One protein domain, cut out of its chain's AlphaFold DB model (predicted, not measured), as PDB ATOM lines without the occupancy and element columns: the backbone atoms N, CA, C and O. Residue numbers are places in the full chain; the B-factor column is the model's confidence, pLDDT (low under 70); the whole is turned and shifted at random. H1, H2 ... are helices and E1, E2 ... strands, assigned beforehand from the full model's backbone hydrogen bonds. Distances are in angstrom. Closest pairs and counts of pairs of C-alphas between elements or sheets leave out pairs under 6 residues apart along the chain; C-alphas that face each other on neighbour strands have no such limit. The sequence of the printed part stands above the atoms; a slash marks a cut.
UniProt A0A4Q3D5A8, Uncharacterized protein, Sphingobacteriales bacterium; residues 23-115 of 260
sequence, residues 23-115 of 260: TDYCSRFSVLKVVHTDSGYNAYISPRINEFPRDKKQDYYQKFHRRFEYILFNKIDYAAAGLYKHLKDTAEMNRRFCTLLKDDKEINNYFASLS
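AT A GLANCE: This is residues 23 to 115 of the 260 residues of an uncharacterized protein of Sphingobacteriales bacterium (UniProt A0A4Q3D5A8). A long two-stranded hairpin, E1 and E2, has one end held between helices: H4 packs on E1 and H2 packs on E2. H5 folds back side by side with H2, the short H3 packs on part of H4, and the hairpin's turn and H1 lie at the two ends of the longest axis. The printed part has 93 residues, with two named strands and then five named helices, in the order E1 E2 H1 H2 H3 H4 H5; the sheet's order is E1 - E2, antiparallel, and the class is mixed, helices and strands. The whole is compact, with a radius of gyration of the C-alphas of 13.4 A, and its outline is elongated, with spans of 40 by 25 by 22 A.

HOW THE PARTS SIT: Start with E1, residues 29 to 36, and E2, residues 42 to 49, a hairpin of antiparallel strands at 152 degrees. Look across it at N 32 and O 46, 2.8 A apart, and N 44 and O 34, 2.9 A apart, both within hydrogen-bond range. H1, residues 56 to 63, comes nearest E2 where the C-alphas of Ile 49 and Gln 62 are 6.7 A apart. H2, residues 65 to 75, is close to H1 but not clearly touching, with closest C-alphas Tyr 61 and Phe 68 at 7.4 A and lines about perpendicular at 80 degrees. The closest C-alphas of E2 and H2, those of Pro 47 and Leu 72, are 6.3 A apart. H3, residues 83 to 86, touches residues 92 to 97 alone of H4, residues 90 to 103, with closest C-alphas His 86 and Met 93 at 5.3 A. The closest C-alphas of E1 and H4, Val 31 and Asn 94, are 6.0 A apart. H5, residues 105 to 114, touches H2 at a shallow tilt of 27 degrees, opposite ways, with closest C-alphas Phe 68 and Phe 111 at 6.9 A. H4 and H5 only just touch, only at the corner, with 3 pairs of C-alphas within 8 A, the closest Leu 101 and Ile 107 at 6.9 A. H2 and H4 are apart. Every O i to N i+4 pair is within hydrogen-bond range in H1, H2, H4 and H5; H3 is too short for one.

IN THESE COORDINATES: Find C-alpha 29 at (-33.102, -21.446, 5.179), where E1 begins; it runs 22.3 A, as does E2. H1 measures 10.3 A, H2 15.5 A and H3 5.4 A. Find C-alpha 90 at (-28.300, -11.402, -2.325); from there H4 runs 20.0 A. H5 runs 14.2 A to C-alpha 114 at (-32.721, -30.120, 17.435).

THE WHOLE: Look for the two C-alphas farthest apart at Ser 39 and Lys 56, 42.2 A from each other. The printed part has no cut and no long link. The mean pLDDT of the printed part is 87.7; look at residue 23 and residues 37 to 42 for values under 70.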
ATOM      1  N   THR A  23     -30.727 -33.567   3.795       63.59
ATOM      2  CA  THR A  23     -31.848 -32.657   3.977       63.59
ATOM      3  C   THR A  23     -31.491 -31.402   3.207       63.59
ATOM      4  O   THR A  23     -30.453 -30.795   3.459       63.59
ATOM      5  N   ASP A  24     -32.325 -31.035   2.239       80.19
ATOM      6  CA  ASP A  24     -32.113 -29.812   1.481       80.19
ATOM      7  C   ASP A  24     -32.437 -28.606   2.369       80.19
ATOM      8  O   ASP A  24     -33.553 -28.093   2.385       80.19
ATOM      9  N   TYR A  25     -31.461 -28.185   3.174       85.38
ATOM     10  CA  TYR A  25     -31.572 -27.001   4.020       85.38
ATOM     11  C   TYR A  25     -31.668 -25.718   3.187       85.38
ATOM     12  O   TYR A  25     -32.266 -24.741   3.628       85.38
ATOM     13  N   CYS A  26     -31.164 -25.722   1.952       85.75
ATOM     14  CA  CYS A  26     -31.123 -24.536   1.101       85.75
ATOM     15  C   CYS A  26     -32.497 -24.045   0.654       85.75
ATOM     16  O   CYS A  26     -32.696 -22.844   0.493       85.75
ATOM     17  N   SER A  27     -33.460 -24.947   0.462       88.75
ATOM     18  CA  SER A  27     -34.836 -24.528   0.185       88.75
ATOM     19  C   SER A  27     -35.533 -23.963   1.425       88.75
ATOM     20  O   SER A  27     -36.521 -23.250   1.288       88.75
ATOM     21  N   ARG A  28     -35.003 -24.197   2.632       92.25
ATOM     22  CA  ARG A  28     -35.684 -23.947   3.914       92.25
ATOM     23  C   ARG A  28     -35.111 -22.796   4.713       92.25
ATOM     24  O   ARG A  28     -35.833 -22.203   5.510       92.25
ATOM     25  N   PHE A  29     -33.840 -22.492   4.495       94.19
ATOM     26  CA  PHE A  29     -33.102 -21.446   5.179       94.19
ATOM     27  C   PHE A  29     -32.478 -20.508   4.153       94.19
ATOM     28  O   PHE A  29     -31.972 -20.931   3.116       94.19
ATOM     29  N   SER A  30     -32.510 -19.220   4.457       93.81
ATOM     30  CA  SER A  30     -31.871 -18.168   3.677       93.81
ATOM     31  C   SER A  30     -31.173 -17.187   4.605       93.81
ATOM     32  O   SER A  30     -31.299 -17.250   5.830       93.81
ATOM     33  N   VAL A  31     -30.432 -16.266   4.011       93.81
ATOM     34  CA  VAL A  31     -29.845 -15.121   4.693       93.81
ATOM     35  C   VAL A  31     -30.338 -13.827   4.066       93.81
ATOM     36  O   VAL A  31     -30.465 -13.698   2.844       93.81
ATOM     37  N   LEU A  32     -30.594 -12.846   4.923       91.12
ATOM     38  CA  LEU A  32     -30.982 -11.495   4.556       91.12
ATOM     39  C   LEU A  32     -29.902 -10.510   4.980       91.12
ATOM     40  O   LEU A  32     -29.295 -10.640   6.041       91.12
ATOM     41  N   LYS A  33     -29.716  -9.477   4.162       87.88
ATOM     42  CA  LYS A  33     -29.005  -8.274   4.575       87.88
ATOM     43  C   LYS A  33     -29.967  -7.405   5.375       87.88
ATOM     44  O   LYS A  33     -31.005  -7.005   4.852       87.88
ATOM     45  N   VAL A  34     -29.578  -7.058   6.590       81.69
ATOM     46  CA  VAL A  34     -30.259  -6.055   7.406       81.69
ATOM     47  C   VAL A  34     -29.374  -4.818   7.487       81.69
ATOM     48  O   VAL A  34     -28.161  -4.940   7.643       81.69
ATOM     49  N   VAL A  35     -29.967  -3.634   7.334       78.06
ATOM     50  CA  VAL A  35     -29.277  -2.340   7.417       78.06
ATOM     51  C   VAL A  35     -29.951  -1.517   8.503       78.06
ATOM     52  O   VAL A  35     -31.149  -1.269   8.401       78.06
ATOM     53  N   HIS A  36     -29.188  -1.084   9.507       71.31
ATOM     54  CA  HIS A  36     -29.627  -0.057  10.461       71.31
ATOM     55  C   HIS A  36     -29.084   1.308  10.040       71.31
ATOM     56  O   HIS A  36     -27.939   1.392   9.593       71.31
ATOM     57  N   THR A  37     -29.904   2.358  10.150       58.44
ATOM     58  CA  THR A  37     -29.596   3.698   9.613       58.44
ATOM     59  C   THR A  37     -29.497   4.814  10.651       58.44
ATOM     60  O   THR A  37     -29.134   5.925  10.278       58.44
ATOM     61  N   ASP A  38     -29.750   4.561  11.936       49.88
ATOM     62  CA  ASP A  38     -30.015   5.667  12.875       49.88
ATOM     63  C   ASP A  38     -28.762   6.406  13.392       49.88
ATOM     64  O   ASP A  38     -28.880   7.481  13.972       49.88
ATOM     65  N   SER A  39     -27.548   5.902  13.141       50.88
ATOM     66  CA  SER A  39     -26.291   6.609  13.484       50.88
ATOM     67  C   SER A  39     -25.037   6.098  12.749       50.88
ATOM     68  O   SER A  39     -23.916   6.500  13.057       50.88
ATOM     69  N   GLY A  40     -25.209   5.228  11.749       51.75
ATOM     70  CA  GLY A  40     -24.131   4.640  10.954       51.75
ATOM     71  C   GLY A  40     -24.634   3.445  10.146       51.75
ATOM     72  O   GLY A  40     -25.457   2.675  10.631       51.75
ATOM     73  N   TYR A  41     -24.159   3.294   8.904       53.16
ATOM     74  CA  TYR A  41     -24.497   2.165   8.028       53.16
ATOM     75  C   TYR A  41     -23.876   0.867   8.565       53.16
ATOM     76  O   TYR A  41     -22.786   0.471   8.156       53.16
ATOM     77  N   ASN A  42     -24.581   0.177   9.457       69.75
ATOM     78  CA  ASN A  42     -24.197  -1.161   9.896       69.75
ATOM     79  C   ASN A  42     -25.052  -2.184   9.148       69.75
ATOM     80  O   ASN A  42     -26.246  -2.336   9.412       69.75
ATOM     81  N   ALA A  43     -24.437  -2.856   8.172       78.69
ATOM     82  CA  ALA A  43     -25.056  -3.962   7.456       78.69
ATOM     83  C   ALA A  43     -24.640  -5.290   8.095       78.69
ATOM     84  O   ALA A  43     -23.448  -5.581   8.192       78.69
ATOM     85  N   TYR A  44     -25.610  -6.110   8.491       84.00
ATOM     86  CA  TYR A  44     -25.354  -7.451   9.010       84.00
ATOM     87  C   TYR A  44     -26.180  -8.506   8.283       84.00
ATOM     88  O   TYR A  44     -27.140  -8.202   7.572       84.00
ATOM     89  N   ILE A  45     -25.752  -9.754   8.436       88.69
ATOM     90  CA  ILE A  45     -26.407 -10.920   7.861       88.69
ATOM     91  C   ILE A  45     -27.305 -11.523   8.936       88.69
ATOM     92  O   ILE A  45     -26.847 -11.800  10.041       88.69
ATOM     93  N   SER A  46     -28.579 -11.714   8.607       89.88
ATOM     94  CA  SER A  46     -29.544 -12.398   9.460       89.88
ATOM     95  C   SER A  46     -29.998 -13.681   8.770       89.88
ATOM     96  O   SER A  46     -30.528 -13.588   7.658       89.88
ATOM     97  N   PRO A  47     -29.844 -14.865   9.386       91.94
ATOM     98  CA  PRO A  47     -30.534 -16.053   8.920       91.94
ATOM     99  C   PRO A  47     -32.049 -15.852   8.992       91.94
ATOM    100  O   PRO A  47     -32.565 -15.080   9.805       91.94
ATOM    101  N   ARG A  48     -32.756 -16.560   8.119       89.69
ATOM    102  CA  ARG A  48     -34.211 -16.607   8.045       89.69
ATOM    103  C   ARG A  48     -34.648 -18.021   7.690       89.69
ATOM    104  O   ARG A  48     -34.045 -18.677   6.843       89.69
ATOM    105  N   ILE A  49     -35.760 -18.447   8.278       91.38
ATOM    106  CA  ILE A  49     -36.500 -19.627   7.830       91.38
ATOM    107  C   ILE A  49     -37.466 -19.210   6.718       91.38
ATOM    108  O   ILE A  49     -38.238 -18.258   6.857       91.38
ATOM    109  N   ASN A  50     -37.398 -19.903   5.586       91.44
ATOM    110  CA  ASN A  50     -38.213 -19.624   4.412       91.44
ATOM    111  C   ASN A  50     -39.692 -19.973   4.659       91.44
ATOM    112  O   ASN A  50     -40.056 -20.747   5.546       91.44
ATOM    113  N   GLU A  51     -40.578 -19.405   3.846       88.00
ATOM    114  CA  GLU A  51     -42.013 -19.731   3.899       88.00
ATOM    115  C   GLU A  51     -42.360 -21.030   3.161       88.00
ATOM    116  O   GLU A  51     -43.397 -21.639   3.421       88.00
ATOM    117  N   PHE A  52     -41.485 -21.452   2.249       86.00
ATOM    118  CA  PHE A  52     -41.650 -22.606   1.376       86.00
ATOM    119  C   PHE A  52     -40.414 -23.511   1.454       86.00
ATOM    120  O   PHE A  52     -39.349 -23.017   1.823       86.00
ATOM    121  N   PRO A  53     -40.536 -24.802   1.092       89.44
ATOM    122  CA  PRO A  53     -41.772 -25.493   0.696       89.44
ATOM    123  C   PRO A  53     -42.707 -25.711   1.894       89.44
ATOM    124  O   PRO A  53     -42.240 -25.862   3.011       89.44
ATOM    125  N   ARG A  54     -44.030 -25.724   1.686       87.81
ATOM    126  CA  ARG A  54     -45.000 -25.995   2.765       87.81
ATOM    127  C   ARG A  54     -45.174 -27.498   2.948       87.81
ATOM    128  O   ARG A  54     -46.052 -28.111   2.346       87.81
ATOM    129  N   ASP A  55     -44.297 -28.082   3.746       91.25
ATOM    130  CA  ASP A  55     -44.355 -29.483   4.149       91.25
ATOM    131  C   ASP A  55     -44.163 -29.626   5.663       91.25
ATOM    132  O   ASP A  55     -43.798 -28.679   6.357       91.25
ATOM    133  N   LYS A  56     -44.372 -30.842   6.183       90.44
ATOM    134  CA  LYS A  56     -44.268 -31.127   7.624       90.44
ATOM    135  C   LYS A  56     -42.917 -30.724   8.226       90.44
ATOM    136  O   LYS A  56     -42.864 -30.377   9.404       90.44
ATOM    137  N   LYS A  57     -41.833 -30.805   7.447       89.06
ATOM    138  CA  LYS A  57     -40.482 -30.467   7.909       89.06
ATOM    139  C   LYS A  57     -40.312 -28.950   7.984       89.06
ATOM    140  O   LYS A  57     -39.776 -28.450   8.967       89.06
ATOM    141  N   GLN A  58     -40.847 -28.210   7.015       91.62
ATOM    142  CA  GLN A  58     -40.898 -26.752   7.081       91.62
ATOM    143  C   GLN A  58     -41.773 -26.248   8.220       91.62
ATOM    144  O   GLN A  58     -41.342 -25.368   8.958       91.62
ATOM    145  N   ASP A  59     -42.965 -26.820   8.392       92.00
ATOM    146  CA  ASP A  59     -43.877 -26.452   9.476       92.00
ATOM    147  C   ASP A  59     -43.204 -26.662  10.839       92.00
ATOM    148  O   ASP A  59     -43.361 -25.857  11.759       92.00
ATOM    149  N   TYR A  60     -42.402 -27.727  10.963       93.00
ATOM    150  CA  TYR A  60     -41.582 -27.978  12.142       93.00
ATOM    151  C   TYR A  60     -40.533 -26.878  12.355       93.00
ATOM    152  O   TYR A  60     -40.473 -26.304  13.445       93.00
ATOM    153  N   TYR A  61     -39.753 -26.538  11.323       93.12
ATOM    154  CA  TYR A  61     -38.762 -25.463  11.407       93.12
ATOM    155  C   TYR A  61     -39.388 -24.112  11.737       93.12
ATOM    156  O   TYR A  61     -38.862 -23.402  12.582       93.12
ATOM    157  N   GLN A  62     -40.536 -23.774  11.154       93.25
ATOM    158  CA  GLN A  62     -41.248 -22.534  11.469       93.25
ATOM    159  C   GLN A  62     -41.772 -22.523  12.908       93.25
ATOM    160  O   GLN A  62     -41.602 -21.537  13.623       93.25
ATOM    161  N   LYS A  63     -42.376 -23.626  13.366       93.88
ATOM    162  CA  LYS A  63     -42.898 -23.743  14.735       93.88
ATOM    163  C   LYS A  63     -41.806 -23.580  15.792       93.88
ATOM    164  O   LYS A  63     -42.068 -23.020  16.856       93.88
ATOM    165  N   PHE A  64     -40.611 -24.081  15.504       94.88
ATOM    166  CA  PHE A  64     -39.464 -24.080  16.406       94.88
ATOM    167  C   PHE A  64     -38.326 -23.210  15.867       94.88
ATOM    168  O   PHE A  64     -37.157 -23.554  15.988       94.88
ATOM    169  N   HIS A  65     -38.648 -22.081  15.230       93.69
ATOM    170  CA  HIS A  65     -37.654 -21.311  14.480       93.69
ATOM    171  C   HIS A  65     -36.460 -20.857  15.328       93.69
ATOM    172  O   HIS A  65     -35.316 -20.940  14.882       93.69
ATOM    173  N   ARG A  66     -36.714 -20.469  16.584       93.38
ATOM    174  CA  ARG A  66     -35.708 -19.900  17.489       93.38
ATOM    175  C   ARG A  66     -34.510 -20.820  17.705       93.38
ATOM    176  O   ARG A  66     -33.387 -20.325  17.707       93.38
ATOM    177  N   ARG A  67     -34.709 -22.135  17.864       93.81
ATOM    178  CA  ARG A  67     -33.576 -23.052  18.090       93.81
ATOM    179  C   ARG A  67     -32.668 -23.169  16.858       93.81
ATOM    180  O   ARG A  67     -31.457 -23.271  17.007       93.81
ATOM    181  N   PHE A  68     -33.227 -23.105  15.647       94.31
ATOM    182  CA  PHE A  68     -32.442 -23.148  14.405       94.31
ATOM    183  C   PHE A  68     -31.765 -21.814  14.129       94.31
ATOM    184  O   PHE A  68     -30.574 -21.777  13.834       94.31
ATOM    185  N   GLU A  69     -32.499 -20.714  14.291       93.12
ATOM    186  CA  GLU A  69     -31.949 -19.364  14.190       93.12
ATOM    187  C   GLU A  69     -30.786 -19.175  15.159       93.12
ATOM    188  O   GLU A  69     -29.763 -18.630  14.757       93.12
ATOM    189  N   TYR A  70     -30.882 -19.689  16.390       93.75
ATOM    190  CA  TYR A  70     -29.787 -19.630  17.355       93.75
ATOM    191  C   TYR A  70     -28.500 -20.266  16.821       93.75
ATOM    192  O   TYR A  70     -27.443 -19.638  16.875       93.75
ATOM    193  N   ILE A  71     -28.582 -21.487  16.280       94.44
ATOM    194  CA  ILE A  71     -27.426 -22.175  15.693       94.44
ATOM    195  C   ILE A  71     -26.876 -21.378  14.510       94.44
ATOM    196  O   ILE A  71     -25.680 -21.105  14.456       94.44
ATOM    197  N   LEU A  72     -27.748 -20.941  13.599       93.56
ATOM    198  CA  LEU A  72     -27.335 -20.172  12.427       93.56
ATOM    199  C   LEU A  72     -26.679 -18.840  12.811       93.56
ATOM    200  O   LEU A  72     -25.731 -18.420  12.158       93.56
ATOM    201  N   PHE A  73     -27.149 -18.167  13.860       90.50
ATOM    202  CA  PHE A  73     -26.553 -16.918  14.330       90.50
ATOM    203  C   PHE A  73     -25.208 -17.125  15.027       90.50
ATOM    204  O   PHE A  73     -24.328 -16.278  14.896       90.50
ATOM    205  N   ASN A  74     -25.053 -18.209  15.793       90.19
ATOM    206  CA  ASN A  74     -23.945 -18.338  16.742       90.19
ATOM    207  C   ASN A  74     -22.847 -19.316  16.320       90.19
ATOM    208  O   ASN A  74     -21.750 -19.244  16.873       90.19
ATOM    209  N   LYS A  75     -23.128 -20.224  15.381       91.69
ATOM    210  CA  LYS A  75     -22.200 -21.290  14.970       91.69
ATOM    211  C   LYS A  75     -21.678 -21.119  13.543       91.69
ATOM    212  O   LYS A  75     -20.737 -21.798  13.163       91.69
ATOM    213  N   ILE A  76     -22.230 -20.176  12.775       90.81
ATOM    214  CA  ILE A  76     -21.734 -19.841  11.436       90.81
ATOM    215  C   ILE A  76     -20.881 -18.576  11.500       90.81
ATOM    216  O   ILE A  76     -21.364 -17.497  11.845       90.81
ATOM    217  N   ASP A  77     -19.620 -18.690  11.086       89.88
ATOM    218  CA  ASP A  77     -18.773 -17.527  10.826       89.88
ATOM    219  C   ASP A  77     -19.013 -17.002   9.402       89.88
ATOM    220  O   ASP A  77     -18.361 -17.383   8.426       89.88
ATOM    221  N   TYR A  78     -19.978 -16.091   9.282       90.44
ATOM    222  CA  TYR A  78     -20.334 -15.456   8.012       90.44
ATOM    223  C   TYR A  78     -19.194 -14.631   7.392       90.44
ATOM    224  O   TYR A  78     -19.186 -14.414   6.172       90.44
ATOM    225  N   ALA A  79     -18.241 -14.155   8.201       89.31
ATOM    226  CA  ALA A  79     -17.083 -13.399   7.734       89.31
ATOM    227  C   ALA A  79     -16.028 -14.325   7.136       89.31
ATOM    228  O   ALA A  79     -15.611 -14.093   5.997       89.31
ATOM    229  N   ALA A  80     -15.675 -15.403   7.837       90.06
ATOM    230  CA  ALA A  80     -14.774 -16.433   7.322       90.06
ATOM    231  C   ALA A  80     -15.338 -17.099   6.056       90.06
ATOM    232  O   ALA A  80     -14.613 -17.305   5.084       90.06
ATOM    233  N   ALA A  81     -16.652 -17.329   6.011       88.81
ATOM    234  CA  ALA A  81     -17.348 -17.838   4.830       88.81
ATOM    235  C   ALA A  81     -17.451 -16.814   3.675       88.81
ATOM    236  O   ALA A  81     -17.888 -17.140   2.568       88.81
ATOM    237  N   GLY A  82     -17.046 -15.562   3.907       90.50
ATOM    238  CA  GLY A  82     -16.982 -14.513   2.895       90.50
ATOM    239  C   GLY A  82     -18.334 -13.940   2.472       90.50
ATOM    240  O   GLY A  82     -18.380 -13.219   1.476       90.50
ATOM    241  N   LEU A  83     -19.427 -14.199   3.200       92.38
ATOM    242  CA  LEU A  83     -20.763 -13.740   2.796       92.38
ATOM    243  C   LEU A  83     -20.876 -12.209   2.803       92.38
ATOM    244  O   LEU A  83     -21.543 -11.645   1.937       92.38
ATOM    245  N   TYR A  84     -20.170 -11.515   3.704       90.81
ATOM    246  CA  TYR A  84     -20.179 -10.046   3.756       90.81
ATOM    247  C   TYR A  84     -19.665  -9.380   2.469       90.81
ATOM    248  O   TYR A  84     -20.062  -8.259   2.148       90.81
ATOM    249  N   LYS A  85     -18.835 -10.075   1.675       91.31
ATOM    250  CA  LYS A  85     -18.358  -9.580   0.370       91.31
ATOM    251  C   LYS A  85     -19.484  -9.487  -0.665       91.31
ATOM    252  O   LYS A  85     -19.355  -8.770  -1.651       91.31
ATOM    253  N   HIS A  86     -20.596 -10.177  -0.416       90.62
ATOM    254  CA  HIS A  86     -21.726 -10.314  -1.328       90.62
ATOM    255  C   HIS A  86     -22.997  -9.632  -0.804       90.62
ATOM    256  O   HIS A  86     -24.080  -9.879  -1.313       90.62
ATOM    257  N   LEU A  87     -22.897  -8.699   0.152       87.12
ATOM    258  CA  LEU A  87     -24.060  -7.958   0.673       87.12
ATOM    259  C   LEU A  87     -24.868  -7.202  -0.404       87.12
ATOM    260  O   LEU A  87     -26.023  -6.849  -0.169       87.12
ATOM    261  N   LYS A  88     -24.269  -6.889  -1.560       87.31
ATOM    262  CA  LYS A  88     -24.963  -6.257  -2.699       87.31
ATOM    263  C   LYS A  88     -25.615  -7.268  -3.651       87.31
ATOM    264  O   LYS A  88     -26.511  -6.882  -4.389       87.31
ATOM    265  N   ASP A  89     -25.182  -8.525  -3.615       91.56
ATOM    266  CA  ASP A  89     -25.678  -9.619  -4.450       91.56
ATOM    267  C   ASP A  89     -26.290 -10.696  -3.548       91.56
ATOM    268  O   ASP A  89     -25.639 -11.643  -3.100       91.56
ATOM    269  N   THR A  90     -27.572 -10.514  -3.235       88.94
ATOM    270  CA  THR A  90     -28.300 -11.402  -2.325       88.94
ATOM    271  C   THR A  90     -28.454 -12.817  -2.877       88.94
ATOM    272  O   THR A  90     -28.562 -13.754  -2.082       88.94
ATOM    273  N   ALA A  91     -28.432 -12.999  -4.202       91.00
ATOM    274  CA  ALA A  91     -28.495 -14.314  -4.831       91.00
ATOM    275  C   ALA A  91     -27.186 -15.080  -4.608       91.00
ATOM    276  O   ALA A  91     -27.211 -16.214  -4.125       91.00
ATOM    277  N   GLU A  92     -26.042 -14.442  -4.860       92.75
ATOM    278  CA  GLU A  92     -24.724 -15.028  -4.596       92.75
ATOM    279  C   GLU A  92     -24.503 -15.293  -3.099       92.75
ATOM    280  O   GLU A  92     -23.994 -16.350  -2.719       92.75
ATOM    281  N   MET A  93     -24.941 -14.373  -2.234       93.38
ATOM    282  CA  MET A  93     -24.889 -14.551  -0.782       93.38
ATOM    283  C   MET A  93     -25.673 -15.796  -0.334       93.38
ATOM    284  O   MET A  93     -25.145 -16.614   0.422       93.38
ATOM    285  N   ASN A  94     -26.902 -15.982  -0.831       93.00
ATOM    286  CA  ASN A  94     -27.717 -17.158  -0.514       93.00
ATOM    287  C   ASN A  94     -27.158 -18.449  -1.125       93.00
ATOM    288  O   ASN A  94     -27.216 -19.499  -0.486       93.00
ATOM    289  N   ARG A  95     -26.552 -18.387  -2.317       92.44
ATOM    290  CA  ARG A  95     -25.861 -19.535  -2.921       92.44
ATOM    291  C   ARG A  95     -24.707 -20.017  -2.040       92.44
ATOM    292  O   ARG A  95     -24.594 -21.214  -1.792       92.44
ATOM    293  N   ARG A  96     -23.886 -19.099  -1.521       92.50
ATOM    294  CA  ARG A  96     -22.772 -19.425  -0.611       92.50
ATOM    295  C   ARG A  96     -23.242 -19.945   0.733       92.50
ATOM    296  O   ARG A  96     -22.693 -20.922   1.228       92.50
ATOM    297  N   PHE A  97     -24.272 -19.321   1.295       94.56
ATOM    298  CA  PHE A  97     -24.903 -19.811   2.513       94.56
ATOM    299  C   PHE A  97     -25.428 -21.243   2.338       94.56
ATOM    300  O   PHE A  97     -25.179 -22.098   3.179       94.56
ATOM    301  N   CYS A  98     -26.069 -21.535   1.204       92.06
ATOM    302  CA  CYS A  98     -26.511 -22.884   0.862       92.06
ATOM    303  C   CYS A  98     -25.351 -23.889   0.792       92.06
ATOM    304  O   CYS A  98     -25.460 -24.980   1.348       92.06
ATOM    305  N   THR A  99     -24.239 -23.539   0.135       90.81
ATOM    306  CA  THR A  99     -23.036 -24.388   0.114       90.81
ATOM    307  C   THR A  99     -22.529 -24.654   1.528       90.81
ATOM    308  O   THR A  99     -22.283 -25.804   1.873       90.81
ATOM    309  N   LEU A 100     -22.468 -23.620   2.372       91.50
ATOM    310  CA  LEU A 100     -22.050 -23.763   3.763       91.50
ATOM    311  C   LEU A 100     -22.941 -24.754   4.521       91.50
ATOM    312  O   LEU A 100     -22.422 -25.683   5.121       91.50
ATOM    313  N   LEU A 101     -24.269 -24.631   4.436       91.25
ATOM    314  CA  LEU A 101     -25.178 -25.567   5.112       91.25
ATOM    315  C   LEU A 101     -25.068 -27.007   4.587       91.25
ATOM    316  O   LEU A 101     -25.258 -27.962   5.334       91.25
ATOM    317  N   LYS A 102     -24.778 -27.191   3.295       88.81
ATOM    318  CA  LYS A 102     -24.612 -28.531   2.711       88.81
ATOM    319  C   LYS A 102     -23.335 -29.217   3.184       88.81
ATOM    320  O   LYS A 102     -23.364 -30.425   3.421       88.81
ATOM    321  N   ASP A 103     -22.257 -28.453   3.319       88.25
ATOM    322  CA  ASP A 103     -20.918 -28.989   3.558       88.25
ATOM    323  C   ASP A 103     -20.550 -29.021   5.054       88.25
ATOM    324  O   ASP A 103     -19.710 -29.825   5.470       88.25
ATOM    325  N   ASP A 104     -21.202 -28.198   5.879       90.31
ATOM    326  CA  ASP A 104     -20.952 -28.111   7.316       90.31
ATOM    327  C   ASP A 104     -21.635 -29.253   8.086       90.31
ATOM    328  O   ASP A 104     -22.824 -29.233   8.423       90.31
ATOM    329  N   LYS A 105     -20.850 -30.292   8.376       89.62
ATOM    330  CA  LYS A 105     -21.306 -31.465   9.134       89.62
ATOM    331  C   LYS A 105     -21.724 -31.118  10.561       89.62
ATOM    332  O   LYS A 105     -22.591 -31.798  11.103       89.62
ATOM    333  N   GLU A 106     -21.117 -30.107  11.171       91.50
ATOM    334  CA  GLU A 106     -21.375 -29.741  12.560       91.50
ATOM    335  C   GLU A 106     -22.751 -29.080  12.692       91.50
ATOM    336  O   GLU A 106     -23.589 -29.539  13.470       91.50
ATOM    337  N   ILE A 107     -23.049 -28.109  11.824       92.00
ATOM    338  CA  ILE A 107     -24.381 -27.493  11.723       92.00
ATOM    339  C   ILE A 107     -25.456 -28.549  11.452       92.00
ATOM    340  O   ILE A 107     -26.512 -28.554  12.093       92.00
ATOM    341  N   ASN A 108     -25.174 -29.487  10.549       89.56
ATOM    342  CA  ASN A 108     -26.104 -30.563  10.214       89.56
ATOM    343  C   ASN A 108     -26.368 -31.495  11.406       89.56
ATOM    344  O   ASN A 108     -27.517 -31.887  11.628       89.56
ATOM    345  N   ASN A 109     -25.345 -31.787  12.212       89.62
ATOM    346  CA  ASN A 109     -25.499 -32.544  13.453       89.62
ATOM    347  C   ASN A 109     -26.347 -31.779  14.477       89.62
ATOM    348  O   ASN A 109     -27.250 -32.368  15.074       89.62
ATOM    349  N   TYR A 110     -26.137 -30.467  14.637       92.94
ATOM    350  CA  TYR A 110     -26.986 -29.645  15.505       92.94
ATOM    351  C   TYR A 110     -28.444 -29.670  15.060       92.94
ATOM    352  O   TYR A 110     -29.339 -29.861  15.883       92.94
ATOM    353  N   PHE A 111     -28.710 -29.532  13.763       92.38
ATOM    354  CA  PHE A 111     -30.073 -29.526  13.235       92.38
ATOM    355  C   PHE A 111     -30.770 -30.871  13.440       92.38
ATOM    356  O   PHE A 111     -31.940 -30.901  13.840       92.38
ATOM    357  N   ALA A 112     -30.048 -31.973  13.238       89.38
ATOM    358  CA  ALA A 112     -30.556 -33.312  13.501       89.38
ATOM    359  C   ALA A 112     -30.867 -33.515  14.998       89.38
ATOM    360  O   ALA A 112     -31.946 -34.010  15.344       89.38
ATOM    361  N   SER A 113     -29.985 -33.051  15.891       90.81
ATOM    362  CA  SER A 113     -30.203 -33.049  17.346       90.81
ATOM    363  C   SER A 113     -31.389 -32.177  17.764       90.81
ATOM    364  O   SER A 113     -32.162 -32.558  18.638       90.81
ATOM    365  N   LEU A 114     -31.607 -31.028  17.128       92.31
ATOM    366  CA  LEU A 114     -32.721 -30.120  17.435       92.31
ATOM    367  C   LEU A 114     -34.071 -30.570  16.854       92.31
ATOM    368  O   LEU A 114     -35.115 -30.032  17.240       92.31
ATOM    369  N   SER A 115     -34.046 -31.553  15.952       88.88
ATOM    370  CA  SER A 115     -35.222 -32.117  15.277       88.88
ATOM    371  C   SER A 115     -35.551 -33.547  15.722       88.88
ATOM    372  O   SER A 115     -36.483 -34.150  15.198       88.88
TER     373      SER A 115